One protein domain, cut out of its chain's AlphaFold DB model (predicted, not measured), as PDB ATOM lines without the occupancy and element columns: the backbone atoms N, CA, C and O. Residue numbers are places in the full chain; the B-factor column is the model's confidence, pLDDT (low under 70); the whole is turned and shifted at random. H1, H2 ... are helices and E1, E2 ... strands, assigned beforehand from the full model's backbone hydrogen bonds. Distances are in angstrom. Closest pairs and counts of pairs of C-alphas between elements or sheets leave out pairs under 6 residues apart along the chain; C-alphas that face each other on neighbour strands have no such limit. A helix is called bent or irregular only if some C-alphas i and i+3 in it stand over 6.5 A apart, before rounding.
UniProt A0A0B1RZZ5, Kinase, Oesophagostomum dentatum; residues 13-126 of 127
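This is residues 13 to 126 of the 127 residues of the protein "Kinase" of Oesophagostomum dentatum (UniProt A0A0B1RZZ5). Two antiparallel strand hairpins, E1-E2 and E3-E4, lie side by side as a thin wall, with H4 over the first and H5 over the second on one side of it. Short H1 and H2 lie toward one end, short H3 follows E2, and residues 93 to 99 stick out. The 114 printed residues, mixed in class, run H1 H2 E1 E2 H3 H4 H5 E3 E4. The whole is only just compact, close to loose, with a radius of gyration of the C-alphas of 15.6 A and spans of 49 by 33 by 25 A.

Start at H1, residues 13 to 20, only just apart from H2, residues 25 to 28, at 8.1 A. In the hairpin of E1, residues 35 to 38, and E2, residues 44 to 47, find N 37 and O 45 at 2.8 A. H3, residues 49 to 53, and H4, residues 60 to 71, are only just apart at 8.0 A. The closest C-alphas of E1 and H4, Met 37 and Gly 70, are 6.6 A apart. H5, residues 75 to 94, is close to H4 but not clearly touching: C-alphas 68 and 77 are closest, at 7.3 A, and the helices run opposite ways at a steep tilt of 53 degrees. E3, residues 104 to 108, is near E1 and forms a hairpin with E4, residues 120 to 124, where N 106 and O 122 are 2.8 A apart. The closest C-alphas of H5 and E4, Lys 84 and Ile 121, are 7.0 A apart. Every O i to N i+4 pair is within hydrogen-bond range in H1, H3 and H5; H4 has 6 of 8, and H2 is too short for one.

Find C-alpha 13 at (435.744, 435.100, 583.703), where H1 begins. H4 spans 19.5 A and is irregular, with C-alphas 68 and 71 7.2 A apart. H5 runs 29.1 A from (406.390, 413.173, 608.442); E3 spans 12.8 A, and E4, 12.3 A, ends at (430.427, 416.445, 599.868).

The farthest C-alphas, those of Glu 13 and Ser 114, are 50.9 A apart. The printed part has no cut, and the link from E3 to E4 is long, with 11 residues. Residue 126 alone has pLDDT under 70.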
ATOM      1  N   GLU A  13     436.393 436.013 584.653       95.06
ATOM      2  CA  GLU A  13     435.744 435.100 583.703       95.06
ATOM      3  C   GLU A  13     435.113 433.883 584.407       95.06
ATOM      4  O   GLU A  13     433.975 433.491 584.131       95.06
ATOM      5  N   LYS A  14     435.823 433.281 585.372       92.44
ATOM      6  CA  LYS A  14     435.310 432.140 586.139       92.44
ATOM      7  C   LYS A  14     434.131 432.550 587.019       92.44
ATOM      8  O   LYS A  14     433.151 431.806 587.099       92.44
ATOM      9  N   ARG A  15     434.198 433.717 587.661       93.12
ATOM     10  CA  ARG A  15     433.125 434.259 588.507       93.12
ATOM     11  C   ARG A  15     431.866 434.539 587.692       93.12
ATOM     12  O   ARG A  15     430.776 434.166 588.132       93.12
ATOM     13  N   GLU A  16     432.005 435.131 586.509       93.12
ATOM     14  CA  GLU A  16     430.902 435.374 585.576       93.12
ATOM     15  C   GLU A  16     430.284 434.061 585.093       93.12
ATOM     16  O   GLU A  16     429.074 433.858 585.225       93.12
ATOM     17  N   LYS A  17     431.121 433.123 584.634       93.12
ATOM     18  CA  LYS A  17     430.688 431.802 584.166       93.12
ATOM     19  C   LYS A  17     429.950 431.006 585.237       93.12
ATOM     20  O   LYS A  17     428.949 430.366 584.941       93.12
ATOM     21  N   GLU A  18     430.432 430.982 586.478       92.12
ATOM     22  CA  GLU A  18     429.735 430.273 587.559       92.12
ATOM     23  C   GLU A  18     428.437 430.985 587.968       92.12
ATOM     24  O   GLU A  18     427.442 430.315 588.254       92.12
ATOM     25  N   SER A  19     428.421 432.323 587.949       91.06
ATOM     26  CA  SER A  19     427.234 433.122 588.283       91.06
ATOM     27  C   SER A  19     426.111 432.981 587.254       91.06
ATOM     28  O   SER A  19     424.942 433.016 587.630       91.06
ATOM     29  N   SER A  20     426.443 432.809 585.973       93.94
ATOM     30  CA  SER A  20     425.456 432.678 584.895       93.94
ATOM     31  C   SER A  20     424.818 431.289 584.813       93.94
ATOM     32  O   SER A  20     423.714 431.157 584.294       93.94
ATOM     33  N   LYS A  21     425.452 430.245 585.375       93.31
ATOM     34  CA  LYS A  21     424.932 428.862 585.334       93.31
ATOM     35  C   LYS A  21     423.573 428.678 586.002       93.31
ATOM     36  O   LYS A  21     422.858 427.747 585.645       93.31
ATOM     37  N   TYR A  22     423.300 429.444 587.055       95.94
ATOM     38  CA  TYR A  22     422.059 429.350 587.820       95.94
ATOM     39  C   TYR A  22     421.835 430.647 588.613       95.94
ATOM     40  O   TYR A  22     422.224 430.728 589.783       95.94
ATOM     41  N   PRO A  23     421.242 431.677 587.986       95.56
ATOM     42  CA  PRO A  23     420.974 432.960 588.635       95.56
ATOM     43  C   PRO A  23     420.212 432.870 589.976       95.56
ATOM     44  O   PRO A  23     420.617 433.587 590.902       95.56
ATOM     45  N   PRO A  24     419.222 431.961 590.164       96.69
ATOM     46  CA  PRO A  24     418.505 431.845 591.439       96.69
ATOM     47  C   PRO A  24     419.392 431.480 592.641       96.69
ATOM     48  O   PRO A  24     419.012 431.745 593.781       96.69
ATOM     49  N   GLN A  25     420.617 430.964 592.430       96.00
ATOM     50  CA  GLN A  25     421.583 430.657 593.502       96.00
ATOM     51  C   GLN A  25     421.785 431.836 594.466       96.00
ATOM     52  O   GLN A  25     421.967 431.630 595.667       96.00
ATOM     53  N   LYS A  26     421.781 433.072 593.944       95.25
ATOM     54  CA  LYS A  26     422.027 434.288 594.735       95.25
ATOM     55  C   LYS A  26     420.908 434.559 595.744       95.25
ATOM     56  O   LYS A  26     421.187 435.077 596.828       95.25
ATOM     57  N   ILE A  27     419.676 434.197 595.386       96.00
ATOM     58  CA  ILE A  27     418.470 434.374 596.201       96.00
ATOM     59  C   ILE A  27     418.322 433.176 597.142       96.00
ATOM     60  O   ILE A  27     418.326 433.346 598.360       96.00
ATOM     61  N   LEU A  28     418.294 431.965 596.581       96.44
ATOM     62  CA  LEU A  28     418.064 430.720 597.316       96.44
ATOM     63  C   LEU A  28     419.219 430.331 598.245       96.44
ATOM     64  O   LEU A  28     419.009 429.721 599.290       96.44
ATOM     65  N   GLY A  29     420.465 430.622 597.863       95.94
ATOM     66  CA  GLY A  29     421.655 430.124 598.560       95.94
ATOM     67  C   GLY A  29     421.922 428.625 598.356       95.94
ATOM     68  O   GLY A  29     422.876 428.080 598.914       95.94
ATOM     69  N   PHE A  30     421.123 427.941 597.541       95.81
ATOM     70  CA  PHE A  30     421.335 426.564 597.105       95.81
ATOM     71  C   PHE A  30     420.656 426.334 595.747       95.81
ATOM     72  O   PHE A  30     419.994 427.221 595.217       95.81
ATOM     73  N   ARG A  31     420.856 425.139 595.192       96.06
ATOM     74  CA  ARG A  31     420.160 424.637 594.007       96.06
ATOM     75  C   ARG A  31     420.020 423.131 594.104       96.06
ATOM     76  O   ARG A  31     420.864 422.489 594.739       96.06
ATOM     77  N   LEU A  32     419.004 422.581 593.455       97.31
ATOM     78  CA  LEU A  32     418.875 421.140 593.278       97.31
ATOM     79  C   LEU A  32     419.864 420.683 592.196       97.31
ATOM     80  O   LEU A  32     420.030 421.348 591.175       97.31
ATOM     81  N   LEU A  33     420.553 419.564 592.430       96.38
ATOM     82  CA  LEU A  33     421.455 418.946 591.443       96.38
ATOM     83  C   LEU A  33     420.862 417.686 590.803       96.38
ATOM     84  O   LEU A  33     421.488 417.110 589.917       96.38
ATOM     85  N   GLY A  34     419.681 417.272 591.260       97.12
ATOM     86  CA  GLY A  34     419.051 416.011 590.900       97.12
ATOM     87  C   GLY A  34     418.983 415.038 592.075       97.12
ATOM     88  O   GLY A  34     419.456 415.325 593.179       97.12
ATOM     89  N   TYR A  35     418.376 413.885 591.827       97.81
ATOM     90  CA  TYR A  35     418.255 412.795 592.788       97.81
ATOM     91  C   TYR A  35     418.041 411.462 592.070       97.81
ATOM     92  O   TYR A  35     417.724 411.403 590.881       97.81
ATOM     93  N   ARG A  36     418.169 410.378 592.835       97.88
ATOM     94  CA  ARG A  36     417.757 409.032 592.442       97.88
ATOM     95  C   ARG A  36     416.872 408.463 593.539       97.88
ATOM     96  O   ARG A  36     417.296 408.411 594.690       97.88
ATOM     97  N   MET A  37     415.676 408.034 593.172       96.62
ATOM     98  CA  MET A  37     414.641 407.590 594.096       96.62
ATOM     99  C   MET A  37     414.128 406.217 593.670       96.62
ATOM    100  O   MET A  37     413.730 406.042 592.523       96.62
ATOM    101  N   HIS A  38     414.160 405.250 594.587       95.25
ATOM    102  CA  HIS A  38     413.597 403.913 594.378       95.25
ATOM    103  C   HIS A  38     412.222 403.858 595.021       95.25
ATOM    104  O   HIS A  38     412.097 404.145 596.209       95.25
ATOM    105  N   LEU A  39     411.198 403.542 594.241       91.94
ATOM    106  CA  LEU A  39     409.820 403.465 594.704       91.94
ATOM    107  C   LEU A  39     409.450 402.022 595.060       91.94
ATOM    108  O   LEU A  39     410.022 401.062 594.547       91.94
ATOM    109  N   ASN A  40     408.438 401.865 595.914       88.06
ATOM    110  CA  ASN A  40     407.999 400.550 596.403       88.06
ATOM    111  C   ASN A  40     407.416 399.646 595.303       88.06
ATOM    112  O   ASN A  40     407.345 398.433 595.472       88.06
ATOM    113  N   ASN A  41     407.001 400.226 594.175       89.38
ATOM    114  CA  ASN A  41     406.545 399.495 592.990       89.38
ATOM    115  C   ASN A  41     407.711 398.968 592.120       89.38
ATOM    116  O   ASN A  41     407.460 398.397 591.062       89.38
ATOM    117  N   GLY A  42     408.967 399.171 592.538       91.06
ATOM    118  CA  GLY A  42     410.172 398.788 591.795       91.06
ATOM    119  C   GLY A  42     410.639 399.821 590.764       91.06
ATOM    120  O   GLY A  42     411.670 399.620 590.123       91.06
ATOM    121  N   GLU A  43     409.916 400.929 590.598       94.62
ATOM    122  CA  GLU A  43     410.300 402.013 589.699       94.62
ATOM    123  C   GLU A  43     411.477 402.818 590.265       94.62
ATOM    124  O   GLU A  43     411.582 403.061 591.469       94.62
ATOM    125  N   VAL A  44     412.361 403.272 589.373       96.94
ATOM    126  CA  VAL A  44     413.466 404.165 589.723       96.94
ATOM    127  C   VAL A  44     413.281 405.494 589.008       96.94
ATOM    128  O   VAL A  44     413.439 405.582 587.792       96.94
ATOM    129  N   VAL A  45     413.019 406.545 589.780       97.00
ATOM    130  CA  VAL A  45     412.937 407.918 589.277       97.00
ATOM    131  C   VAL A  45     414.305 408.573 589.411       97.00
ATOM    132  O   VAL A  45     414.900 408.597 590.492       97.00
ATOM    133  N   VAL A  46     414.812 409.122 588.308       98.12
ATOM    134  CA  VAL A  46     416.085 409.848 588.273       98.12
ATOM    135  C   VAL A  46     415.841 411.245 587.734       98.12
ATOM    136  O   VAL A  46     415.264 411.410 586.661       98.12
ATOM    137  N   LYS A  47     416.311 412.248 588.472       98.25
ATOM    138  CA  LYS A  47     416.394 413.628 588.002       98.25
ATOM    139  C   LYS A  47     417.845 414.050 587.970       98.25
ATOM    140  O   LYS A  47     418.613 413.707 588.869       98.25
ATOM    141  N   ASP A  48     418.207 414.807 586.952       97.44
ATOM    142  CA  ASP A  48     419.569 415.268 586.748       97.44
ATOM    143  C   ASP A  48     419.740 416.751 587.109       97.44
ATOM    144  O   ASP A  48     418.858 417.422 587.656       97.44
ATOM    145  N   LYS A  49     420.930 417.263 586.799       95.00
ATOM    146  CA  LYS A  49     421.307 418.655 587.032       95.00
ATOM    147  C   LYS A  49     420.484 419.643 586.207       95.00
ATOM    148  O   LYS A  49     420.376 420.792 586.618       95.00
ATOM    149  N   ASP A  50     419.985 419.247 585.040       96.38
ATOM    150  CA  ASP A  50     419.281 420.155 584.139       96.38
ATOM    151  C   ASP A  50     417.817 420.284 584.577       96.38
ATOM    152  O   ASP A  50     417.315 421.405 584.646       96.38
ATOM    153  N   TRP A  51     417.205 419.198 585.068       97.75
ATOM    154  CA  TRP A  51     415.983 419.270 585.881       97.75
ATOM    155  C   TRP A  51     416.179 420.137 587.135       97.75
ATOM    156  O   TRP A  51     415.364 420.997 587.454       97.75
ATOM    157  N   GLY A  52     417.299 419.978 587.845       97.19
ATOM    158  CA  GLY A  52     417.572 420.787 589.036       97.19
ATOM    159  C   GLY A  52     417.653 422.292 588.742       97.19
ATOM    160  O   GLY A  52     417.177 423.108 589.529       97.19
ATOM    161  N   LYS A  53     418.203 422.666 587.579       96.06
ATOM    162  CA  LYS A  53     418.288 424.061 587.116       96.06
ATOM    163  C   LYS A  53     416.959 424.644 586.645       96.06
ATOM    164  O   LYS A  53     416.882 425.863 586.532       96.06
ATOM    165  N   SER A  54     415.952 423.823 586.349       96.81
ATOM    166  CA  SER A  54     414.632 424.328 585.957       96.81
ATOM    167  C   SER A  54     413.825 424.864 587.141       96.81
ATOM    168  O   SER A  54     412.734 425.388 586.934       96.81
ATOM    169  N   HIS A  55     414.335 424.709 588.366       98.00
ATOM    170  CA  HIS A  55     413.697 425.214 589.573       98.00
ATOM    171  C   HIS A  55     414.246 426.588 589.963       98.00
ATOM    172  O   HIS A  55     415.416 426.868 589.719       98.00
ATOM    173  N   ASP A  56     413.448 427.423 590.612       97.75
ATOM    174  CA  ASP A  56     413.791 428.765 591.086       97.75
ATOM    175  C   ASP A  56     413.142 429.052 592.455       97.75
ATOM    176  O   ASP A  56     412.596 428.159 593.106       97.75
ATOM    177  N   GLU A  57     413.227 430.290 592.937       97.06
ATOM    178  CA  GLU A  57     412.657 430.703 594.223       97.06
ATOM    179  C   GLU A  57     411.145 430.496 594.367       97.06
ATOM    180  O   GLU A  57     410.658 430.445 595.497       97.06
ATOM    181  N   ASN A  58     410.417 430.335 593.264       97.88
ATOM    182  CA  ASN A  58     408.967 430.185 593.267       97.88
ATOM    183  C   ASN A  58     408.534 428.716 593.308       97.88
ATOM    184  O   ASN A  58     407.460 428.425 593.828       97.88
ATOM    185  N   ASN A  59     409.347 427.798 592.776       97.94
ATOM    186  CA  ASN A  59     408.964 426.390 592.609       97.94
ATOM    187  C   ASN A  59     409.946 425.377 593.229       97.94
ATOM    188  O   ASN A  59     409.688 424.178 593.196       97.94
ATOM    189  N   VAL A  60     411.067 425.803 593.831       97.81
ATOM    190  CA  VAL A  60     412.050 424.868 594.425       97.81
ATOM    191  C   VAL A  60     411.434 423.954 595.489       97.81
ATOM    192  O   VAL A  60     411.902 422.832 595.697       97.81
ATOM    193  N   LEU A  61     410.370 424.418 596.152       97.12
ATOM    194  CA  LEU A  61     409.626 423.624 597.120       97.12
ATOM    195  C   LEU A  61     408.987 422.390 596.469       97.12
ATOM    196  O   LEU A  61     409.002 421.329 597.086       97.12
ATOM    197  N   ASP A  62     408.513 422.493 595.228       97.62
ATOM    198  CA  ASP A  62     407.878 421.386 594.508       97.62
ATOM    199  C   ASP A  62     408.872 420.245 594.282       97.62
ATOM    200  O   ASP A  62     408.569 419.088 594.570       97.62
ATOM    201  N   GLY A  63     410.105 420.568 593.880       97.06
ATOM    202  CA  GLY A  63     411.168 419.575 593.711       97.06
ATOM    203  C   GLY A  63     411.584 418.902 595.026       97.06
ATOM    204  O   GLY A  63     411.914 417.715 595.045       97.06
ATOM    205  N   LEU A  64     411.542 419.632 596.147       96.44
ATOM    206  CA  LEU A  64     411.771 419.051 597.475       96.44
ATOM    207  C   LEU A  64     410.609 418.147 597.904       96.44
ATOM    208  O   LEU A  64     410.853 417.072 598.448       96.44
ATOM    209  N   ILE A  65     409.362 418.557 597.654       95.88
ATOM    210  CA  ILE A  65     408.168 417.749 597.936       95.88
ATOM    211  C   ILE A  65     408.203 416.457 597.117       95.88
ATOM    212  O   ILE A  65     408.023 415.384 597.693       95.88
ATOM    213  N   GLU A  66     408.500 416.538 595.814       95.62
ATOM    214  CA  GLU A  66     408.654 415.369 594.939       95.62
ATOM    215  C   GLU A  66     409.688 414.405 595.539       95.62
ATOM    216  O   GLU A  66     409.370 413.240 595.782       95.62
ATOM    217  N   PHE A  67     410.879 414.901 595.897       96.38
ATOM    218  CA  PHE A  67     411.931 414.067 596.480       96.38
ATOM    219  C   PHE A  67     411.543 413.438 597.822       96.38
ATOM    220  O   PHE A  67     411.867 412.274 598.041       96.38
ATOM    221  N   PHE A  68     410.878 414.163 598.728       94.94
ATOM    222  CA  PHE A  68     410.513 413.646 600.057       94.94
ATOM    223  C   PHE A  68     409.223 412.813 600.076       94.94
ATOM    224  O   PHE A  68     408.951 412.144 601.072       94.94
ATOM    225  N   SER A  69     408.460 412.801 598.983       93.12
ATOM    226  CA  SER A  69     407.269 411.960 598.824       93.12
ATOM    227  C   SER A  69     407.562 410.508 598.428       93.12
ATOM    228  O   SER A  69     406.631 409.709 598.355       93.12
ATOM    229  N   GLY A  70     408.828 410.127 598.211       92.62
ATOM    230  CA  GLY A  70     409.208 408.785 597.738       92.62
ATOM    231  C   GLY A  70     408.733 407.628 598.620       92.62
ATOM    232  O   GLY A  70     408.498 406.524 598.134       92.62
ATOM    233  N   ARG A  71     408.543 407.904 599.913       92.44
ATOM    234  CA  ARG A  71     408.014 406.977 600.926       92.44
ATOM    235  C   ARG A  71     406.495 407.117 601.151       92.44
ATOM    236  O   ARG A  71     405.921 406.433 601.994       92.44
ATOM    237  N   GLY A  72     405.829 408.005 600.417       89.88
ATOM    238  CA  GLY A  72     404.465 408.458 600.685       89.88
ATOM    239  C   GLY A  72     404.411 409.558 601.751       89.88
ATOM    240  O   GLY A  72     405.377 410.286 601.974       89.88
ATOM    241  N   ILE A  73     403.261 409.697 602.419       85.31
ATOM    242  CA  ILE A  73     403.061 410.693 603.483       85.31
ATOM    243  C   ILE A  73     403.711 410.178 604.777       85.31
ATOM    244  O   ILE A  73     403.060 409.533 605.596       85.31
ATOM    245  N   ASP A  74     405.005 410.462 604.966       89.31
ATOM    246  CA  ASP A  74     405.750 410.126 606.187       89.31
ATOM    247  C   ASP A  74     406.469 411.357 606.769       89.31
ATOM    248  O   ASP A  74     407.588 411.716 606.390       89.31
ATOM    249  N   SER A  75     405.835 412.000 607.754       91.94
ATOM    250  CA  SER A  75     406.390 413.173 608.442       91.94
ATOM    251  C   SER A  75     407.659 412.874 609.248       91.94
ATOM    252  O   SER A  75     408.367 413.804 609.650       91.94
ATOM    253  N   LYS A  76     408.006 411.597 609.476       95.06
ATOM    254  CA  LYS A  76     409.254 411.226 610.155       95.06
ATOM    255  C   LYS A  76     410.471 411.560 609.297       95.06
ATOM    256  O   LYS A  76     411.501 411.932 609.862       95.06
ATOM    257  N   VAL A  77     410.356 411.473 607.967       95.44
ATOM    258  CA  VAL A  77     411.440 411.824 607.032       95.44
ATOM    259  C   VAL A  77     411.811 413.289 607.199       95.44
ATOM    260  O   VAL A  77     412.945 413.606 607.562       95.44
ATOM    261  N   THR A  78     410.840 414.182 607.019       94.56
ATOM    262  CA  THR A  78     411.058 415.628 607.111       94.56
ATOM    263  C   THR A  78     411.490 416.044 608.515       94.56
ATOM    264  O   THR A  78     412.424 416.832 608.652       94.56
ATOM    265  N   SER A  79     410.919 415.447 609.565       96.19
ATOM    266  CA  SER A  79     411.320 415.715 610.953       96.19
ATOM    267  C   SER A  79     412.790 415.356 611.221       96.19
ATOM    268  O   SER A  79     413.532 416.159 611.790       96.19
ATOM    269  N   GLN A  80     413.253 414.178 610.781       97.25
ATOM    270  CA  GLN A  80     414.654 413.772 610.951       97.25
ATOM    271  C   GLN A  80     415.614 414.601 610.092       97.25
ATOM    272  O   GLN A  80     416.724 414.908 610.535       97.25
ATOM    273  N   VAL A  81     415.198 414.976 608.879       96.94
ATOM    274  CA  VAL A  81     415.960 415.876 608.007       96.94
ATOM    275  C   VAL A  81     416.159 417.232 608.680       96.94
ATOM    276  O   VAL A  81     417.295 417.687 608.784       96.94
ATOM    277  N   LEU A  82     415.090 417.845 609.194       97.25
ATOM    278  CA  LEU A  82     415.156 419.137 609.881       97.25
ATOM    279  C   LEU A  82     416.054 419.078 611.121       97.25
ATOM    280  O   LEU A  82     416.903 419.950 611.300       97.25
ATOM    281  N   ALA A  83     415.940 418.020 611.930       97.75
ATOM    282  CA  ALA A  83     416.799 417.827 613.097       97.75
ATOM    283  C   ALA A  83     418.289 417.754 612.717       97.75
ATOM    284  O   ALA A  83     419.129 418.384 613.356       97.75
ATOM    285  N   LYS A  84     418.634 417.024 611.646       97.69
ATOM    286  CA  LYS A  84     420.021 416.911 611.163       97.69
ATOM    287  C   LYS A  84     420.518 418.202 610.511       97.69
ATOM    288  O   LYS A  84     421.667 418.578 610.729       97.69
ATOM    289  N   LEU A  85     419.673 418.903 609.755       97.12
ATOM    290  CA  LEU A  85     420.014 420.206 609.183       97.12
ATOM    291  C   LEU A  85     420.274 421.256 610.262       97.12
ATOM    292  O   LEU A  85     421.177 422.071 610.091       97.12
ATOM    293  N   ASP A  86     419.556 421.220 611.386       97.75
ATOM    294  CA  ASP A  86     419.830 422.123 612.505       97.75
ATOM    295  C   ASP A  86     421.217 421.875 613.122       97.75
ATOM    296  O   ASP A  86     421.909 422.830 613.473       97.75
ATOM    297  N   LEU A  87     421.683 420.621 613.176       96.81
ATOM    298  CA  LEU A  87     423.056 420.305 613.593       96.81
ATOM    299  C   LEU A  87     424.092 420.870 612.616       96.81
ATOM    300  O   LEU A  87     425.061 421.495 613.046       96.81
ATOM    301  N   VAL A  88     423.867 420.704 611.307       95.62
ATOM    302  CA  VAL A  88     424.731 421.289 610.267       95.62
ATOM    303  C   VAL A  88     424.759 422.815 610.407       95.62
ATOM    304  O   VAL A  88     425.833 423.409 610.455       95.62
ATOM    305  N   ARG A  89     423.593 423.453 610.557       95.81
ATOM    306  CA  ARG A  89     423.455 424.902 610.759       95.81
ATOM    307  C   ARG A  89     424.225 425.382 611.990       95.81
ATOM    308  O   ARG A  89     424.962 426.358 611.892       95.81
ATOM    309  N   LYS A  90     424.071 424.700 613.129       97.06
ATOM    310  CA  LYS A  90     424.786 425.012 614.376       97.06
ATOM    311  C   LYS A  90     426.297 424.928 614.189       97.06
ATOM    312  O   LYS A  90     426.994 425.855 614.580       97.06
ATOM    313  N   TRP A  91     426.791 423.874 613.537       95.69
ATOM    314  CA  TRP A  91     428.219 423.724 613.261       95.69
ATOM    315  C   TRP A  91     428.760 424.858 612.379       95.69
ATOM    316  O   TRP A  91     429.771 425.470 612.720       95.69
ATOM    317  N   PHE A  92     428.052 425.197 611.295       94.56
ATOM    318  CA  PHE A  92     428.414 426.315 610.418       94.56
ATOM    319  C   PHE A  92     428.392 427.674 611.130       94.56
ATOM    320  O   PHE A  92     429.160 428.553 610.755       94.56
ATOM    321  N   ALA A  93     427.542 427.853 612.145       95.31
ATOM    322  CA  ALA A  93     427.476 429.088 612.923       95.31
ATOM    323  C   ALA A  93     428.658 429.257 613.894       95.31
ATOM    324  O   ALA A  93     429.011 430.384 614.233       95.31
ATOM    325  N   THR A  94     429.263 428.157 614.355       95.69
ATOM    326  CA  THR A  94     430.344 428.187 615.356       95.69
ATOM    327  C   THR A  94     431.739 428.020 614.765       95.69
ATOM    328  O   THR A  94     432.703 428.536 615.324       95.69
ATOM    329  N   GLN A  95     431.877 427.277 613.665       93.25
ATOM    330  CA  GLN A  95     433.173 427.063 613.025       93.25
ATOM    331  C   GLN A  95     433.632 428.338 612.293       93.25
ATOM    332  O   GLN A  95     432.819 429.024 611.681       93.25
ATOM    333  N   GLN A  96     434.931 428.640 612.334       92.56
ATOM    334  CA  GLN A  96     435.533 429.807 611.659       92.56
ATOM    335  C   GLN A  96     436.736 429.429 610.779       92.56
ATOM    336  O   GLN A  96     437.412 430.292 610.228       92.56
ATOM    337  N   SER A  97     437.042 428.136 610.672       94.50
ATOM    338  CA  SER A  97     438.276 427.643 610.054       94.50
ATOM    339  C   SER A  97     438.114 427.305 608.576       94.50
ATOM    340  O   SER A  97     439.110 427.239 607.861       94.50
ATOM    341  N   PHE A  98     436.884 427.076 608.110       90.62
ATOM    342  CA  PHE A  98     436.631 426.566 606.766       90.62
ATOM    343  C   PHE A  98     435.587 427.399 606.028       90.62
ATOM    344  O   PHE A  98     434.527 427.732 606.562       90.62
ATOM    345  N   GLN A  99     435.861 427.669 604.754       90.12
ATOM    346  CA  GLN A  99     434.901 428.234 603.813       90.12
ATOM    347  C   GLN A  99     434.627 427.199 602.724       90.12
ATOM    348  O   GLN A  99     435.548 426.697 602.084       90.12
ATOM    349  N   PHE A 100     433.353 426.862 602.534       90.50
ATOM    350  CA  PHE A 100     432.932 425.818 601.606       90.50
ATOM    351  C   PHE A 100     432.325 426.448 600.358       90.50
ATOM    352  O   PHE A 100     431.220 426.991 600.397       90.50
ATOM    353  N   TYR A 101     433.045 426.343 599.246       91.19
ATOM    354  CA  TYR A 101     432.595 426.787 597.931       91.19
ATOM    355  C   TYR A 101     432.297 425.574 597.059       91.19
ATOM    356  O   TYR A 101     432.976 424.553 597.146       91.19
ATOM    357  N   ALA A 102     431.237 425.662 596.252       90.19
ATOM    358  CA  ALA A 102     430.804 424.587 595.353       90.19
ATOM    359  C   ALA A 102     430.578 423.207 596.025       90.19
ATOM    360  O   ALA A 102     430.485 422.197 595.337       90.19
ATOM    361  N   SER A 103     430.436 423.153 597.354       93.50
ATOM    362  CA  SER A 103     430.111 421.929 598.098       93.50
ATOM    363  C   SER A 103     428.602 421.664 598.109       93.50
ATOM    364  O   SER A 103     427.794 422.588 597.961       93.50
ATOM    365  N   SER A 104     428.203 420.418 598.337       95.12
ATOM    366  CA  SER A 104     426.805 419.976 598.352       95.12
ATOM    367  C   SER A 104     426.464 419.271 599.659       95.12
ATOM    368  O   SER A 104     427.331 418.670 600.286       95.12
ATOM    369  N   LEU A 105     425.192 419.315 600.057       96.69
ATOM    370  CA  LEU A 105     424.651 418.334 600.993       96.69
ATOM    371  C   LEU A 105     423.991 417.229 600.184       96.69
ATOM    372  O   LEU A 105     423.151 417.503 599.330       96.69
ATOM    373  N   LEU A 106     424.378 415.994 600.469       97.38
ATOM    374  CA  LEU A 106     423.738 414.803 599.946       97.38
ATOM    375  C   LEU A 106     422.767 414.270 600.997       97.38
ATOM    376  O   LEU A 106     423.162 413.991 602.131       97.38
ATOM    377  N   PHE A 107     421.511 414.126 600.590       97.75
ATOM    378  CA  PHE A 107     420.433 413.574 601.398       97.75
ATOM    379  C   PHE A 107     420.186 412.135 600.960       97.75
ATOM    380  O   PHE A 107     420.067 411.857 599.769       97.75
ATOM    381  N   VAL A 108     420.102 411.227 601.927       97.50
ATOM    382  CA  VAL A 108     419.778 409.815 601.704       97.50
ATOM    383  C   VAL A 108     418.808 409.378 602.787       97.50
ATOM    384  O   VAL A 108     419.002 409.715 603.955       97.50
ATOM    385  N   TYR A 109     417.777 408.635 602.414       97.00
ATOM    386  CA  TYR A 109     416.831 408.039 603.346       97.00
ATOM    387  C   TYR A 109     416.254 406.751 602.743       97.00
ATOM    388  O   TYR A 109     416.407 406.501 601.548       97.00
ATOM    389  N   GLU A 110     415.664 405.918 603.592       96.19
ATOM    390  CA  GLU A 110     415.012 404.666 603.217       96.19
ATOM    391  C   GLU A 110     413.583 404.938 602.737       96.19
ATOM    392  O   GLU A 110     412.803 405.585 603.443       96.19
ATOM    393  N   ASN A 111     413.226 404.416 601.565       95.06
ATOM    394  CA  ASN A 111     411.912 404.607 600.955       95.06
ATOM    395  C   ASN A 111     410.919 403.496 601.293       95.06
ATOM    396  O   ASN A 111     409.718 403.743 601.212       95.06
ATOM    397  N   ASP A 112     411.383 402.318 601.719       92.81
ATOM    398  CA  ASP A 112     410.498 401.212 602.083       92.81
ATOM    399  C   ASP A 112     409.768 401.505 603.409       92.81
ATOM    400  O   ASP A 112     410.415 401.479 604.467       92.81
ATOM    401  N   PRO A 113     408.435 401.748 603.406       91.00
ATOM    402  CA  PRO A 113     407.645 402.109 604.581       91.00
ATOM    403  C   PRO A 113     407.751 401.098 605.736       91.00
ATOM    404  O   PRO A 113     407.506 401.473 606.885       91.00
ATOM    405  N   SER A 114     408.142 399.851 605.453       92.44
ATOM    406  CA  SER A 114     408.333 398.791 606.448       92.44
ATOM    407  C   SER A 114     409.659 398.886 607.220       92.44
ATOM    408  O   SER A 114     409.769 398.344 608.321       92.44
ATOM    409  N   LEU A 115     410.649 399.611 606.693       94.56
ATOM    410  CA  LEU A 115     411.975 399.780 607.292       94.56
ATOM    411  C   LEU A 115     412.108 401.120 608.036       94.56
ATOM    412  O   LEU A 115     411.363 402.053 607.763       94.56
ATOM    413  N   PRO A 116     413.055 401.297 608.972       95.38
ATOM    414  CA  PRO A 116     413.311 402.607 609.572       95.38
ATOM    415  C   PRO A 116     413.795 403.636 608.538       95.38
ATOM    416  O   PRO A 116     414.622 403.321 607.692       95.38
ATOM    417  N   VAL A 117     413.363 404.897 608.669       95.31
ATOM    418  CA  VAL A 117     413.659 405.977 607.702       95.31
ATOM    419  C   VAL A 117     415.159 406.193 607.434       95.31
ATOM    420  O   VAL A 117     415.539 406.558 606.328       95.31
ATOM    421  N   ASN A 118     416.024 406.005 608.436       95.31
ATOM    422  CA  ASN A 118     417.484 406.049 608.285       95.31
ATOM    423  C   ASN A 118     418.039 407.275 607.521       95.31
ATOM    424  O   ASN A 118     418.896 407.138 606.648       95.31
ATOM    425  N   VAL A 119     417.602 408.492 607.881       97.25
ATOM    426  CA  VAL A 119     418.094 409.718 607.228       97.25
ATOM    427  C   VAL A 119     419.598 409.911 607.454       97.25
ATOM    428  O   VAL A 119     420.087 409.962 608.592       97.25
ATOM    429  N   LYS A 120     420.332 410.140 606.367       97.75
ATOM    430  CA  LYS A 120     421.715 410.619 606.359       97.75
ATOM    431  C   LYS A 120     421.803 411.922 605.573       97.75
ATOM    432  O   LYS A 120     421.240 412.048 604.490       97.75
ATOM    433  N   ILE A 121     422.531 412.880 606.138       97.44
ATOM    434  CA  ILE A 121     422.906 414.126 605.477       97.44
ATOM    435  C   ILE A 121     424.417 414.219 605.590       97.44
ATOM    436  O   ILE A 121     424.949 414.212 606.699       97.44
ATOM    437  N   VAL A 122     425.098 414.262 604.451       96.25
ATOM    438  CA  VAL A 122     426.557 414.361 604.399       96.25
ATOM    439  C   VAL A 122     426.956 415.522 603.511       96.25
ATOM    440  O   VAL A 122     426.355 415.748 602.462       96.25
ATOM    441  N   MET A 123     427.965 416.272 603.937       94.00
ATOM    442  CA  MET A 123     428.557 417.298 603.094       94.00
ATOM    443  C   MET A 123     429.601 416.658 602.187       94.00
ATOM    444  O   MET A 123     430.475 415.938 602.662       94.00
ATOM    445  N   ILE A 124     429.497 416.921 600.889       94.00
ATOM    446  CA  ILE A 124     430.427 416.445 599.868       94.00
ATOM    447  C   ILE A 124     431.028 417.646 599.137       94.00
ATOM    448  O   ILE A 124     430.333 418.622 598.842       94.00
ATOM    449  N   GLY A 125     432.330 417.592 598.877       82.31
ATOM    450  CA  GLY A 125     433.050 418.586 598.086       82.31
ATOM    451  C   GLY A 125     433.288 418.094 596.663       82.31
ATOM    452  O   GLY A 125     433.188 416.900 596.385       82.31
ATOM    453  N   VAL A 126     433.625 419.023 595.770       63.97
ATOM    454  CA  VAL A 126     434.318 418.673 594.528       63.97
ATOM    455  C   VAL A 126     435.787 418.525 594.916       63.97
ATOM    456  O   VAL A 126     436.386 419.504 595.360       63.97
TER     457      VAL A 126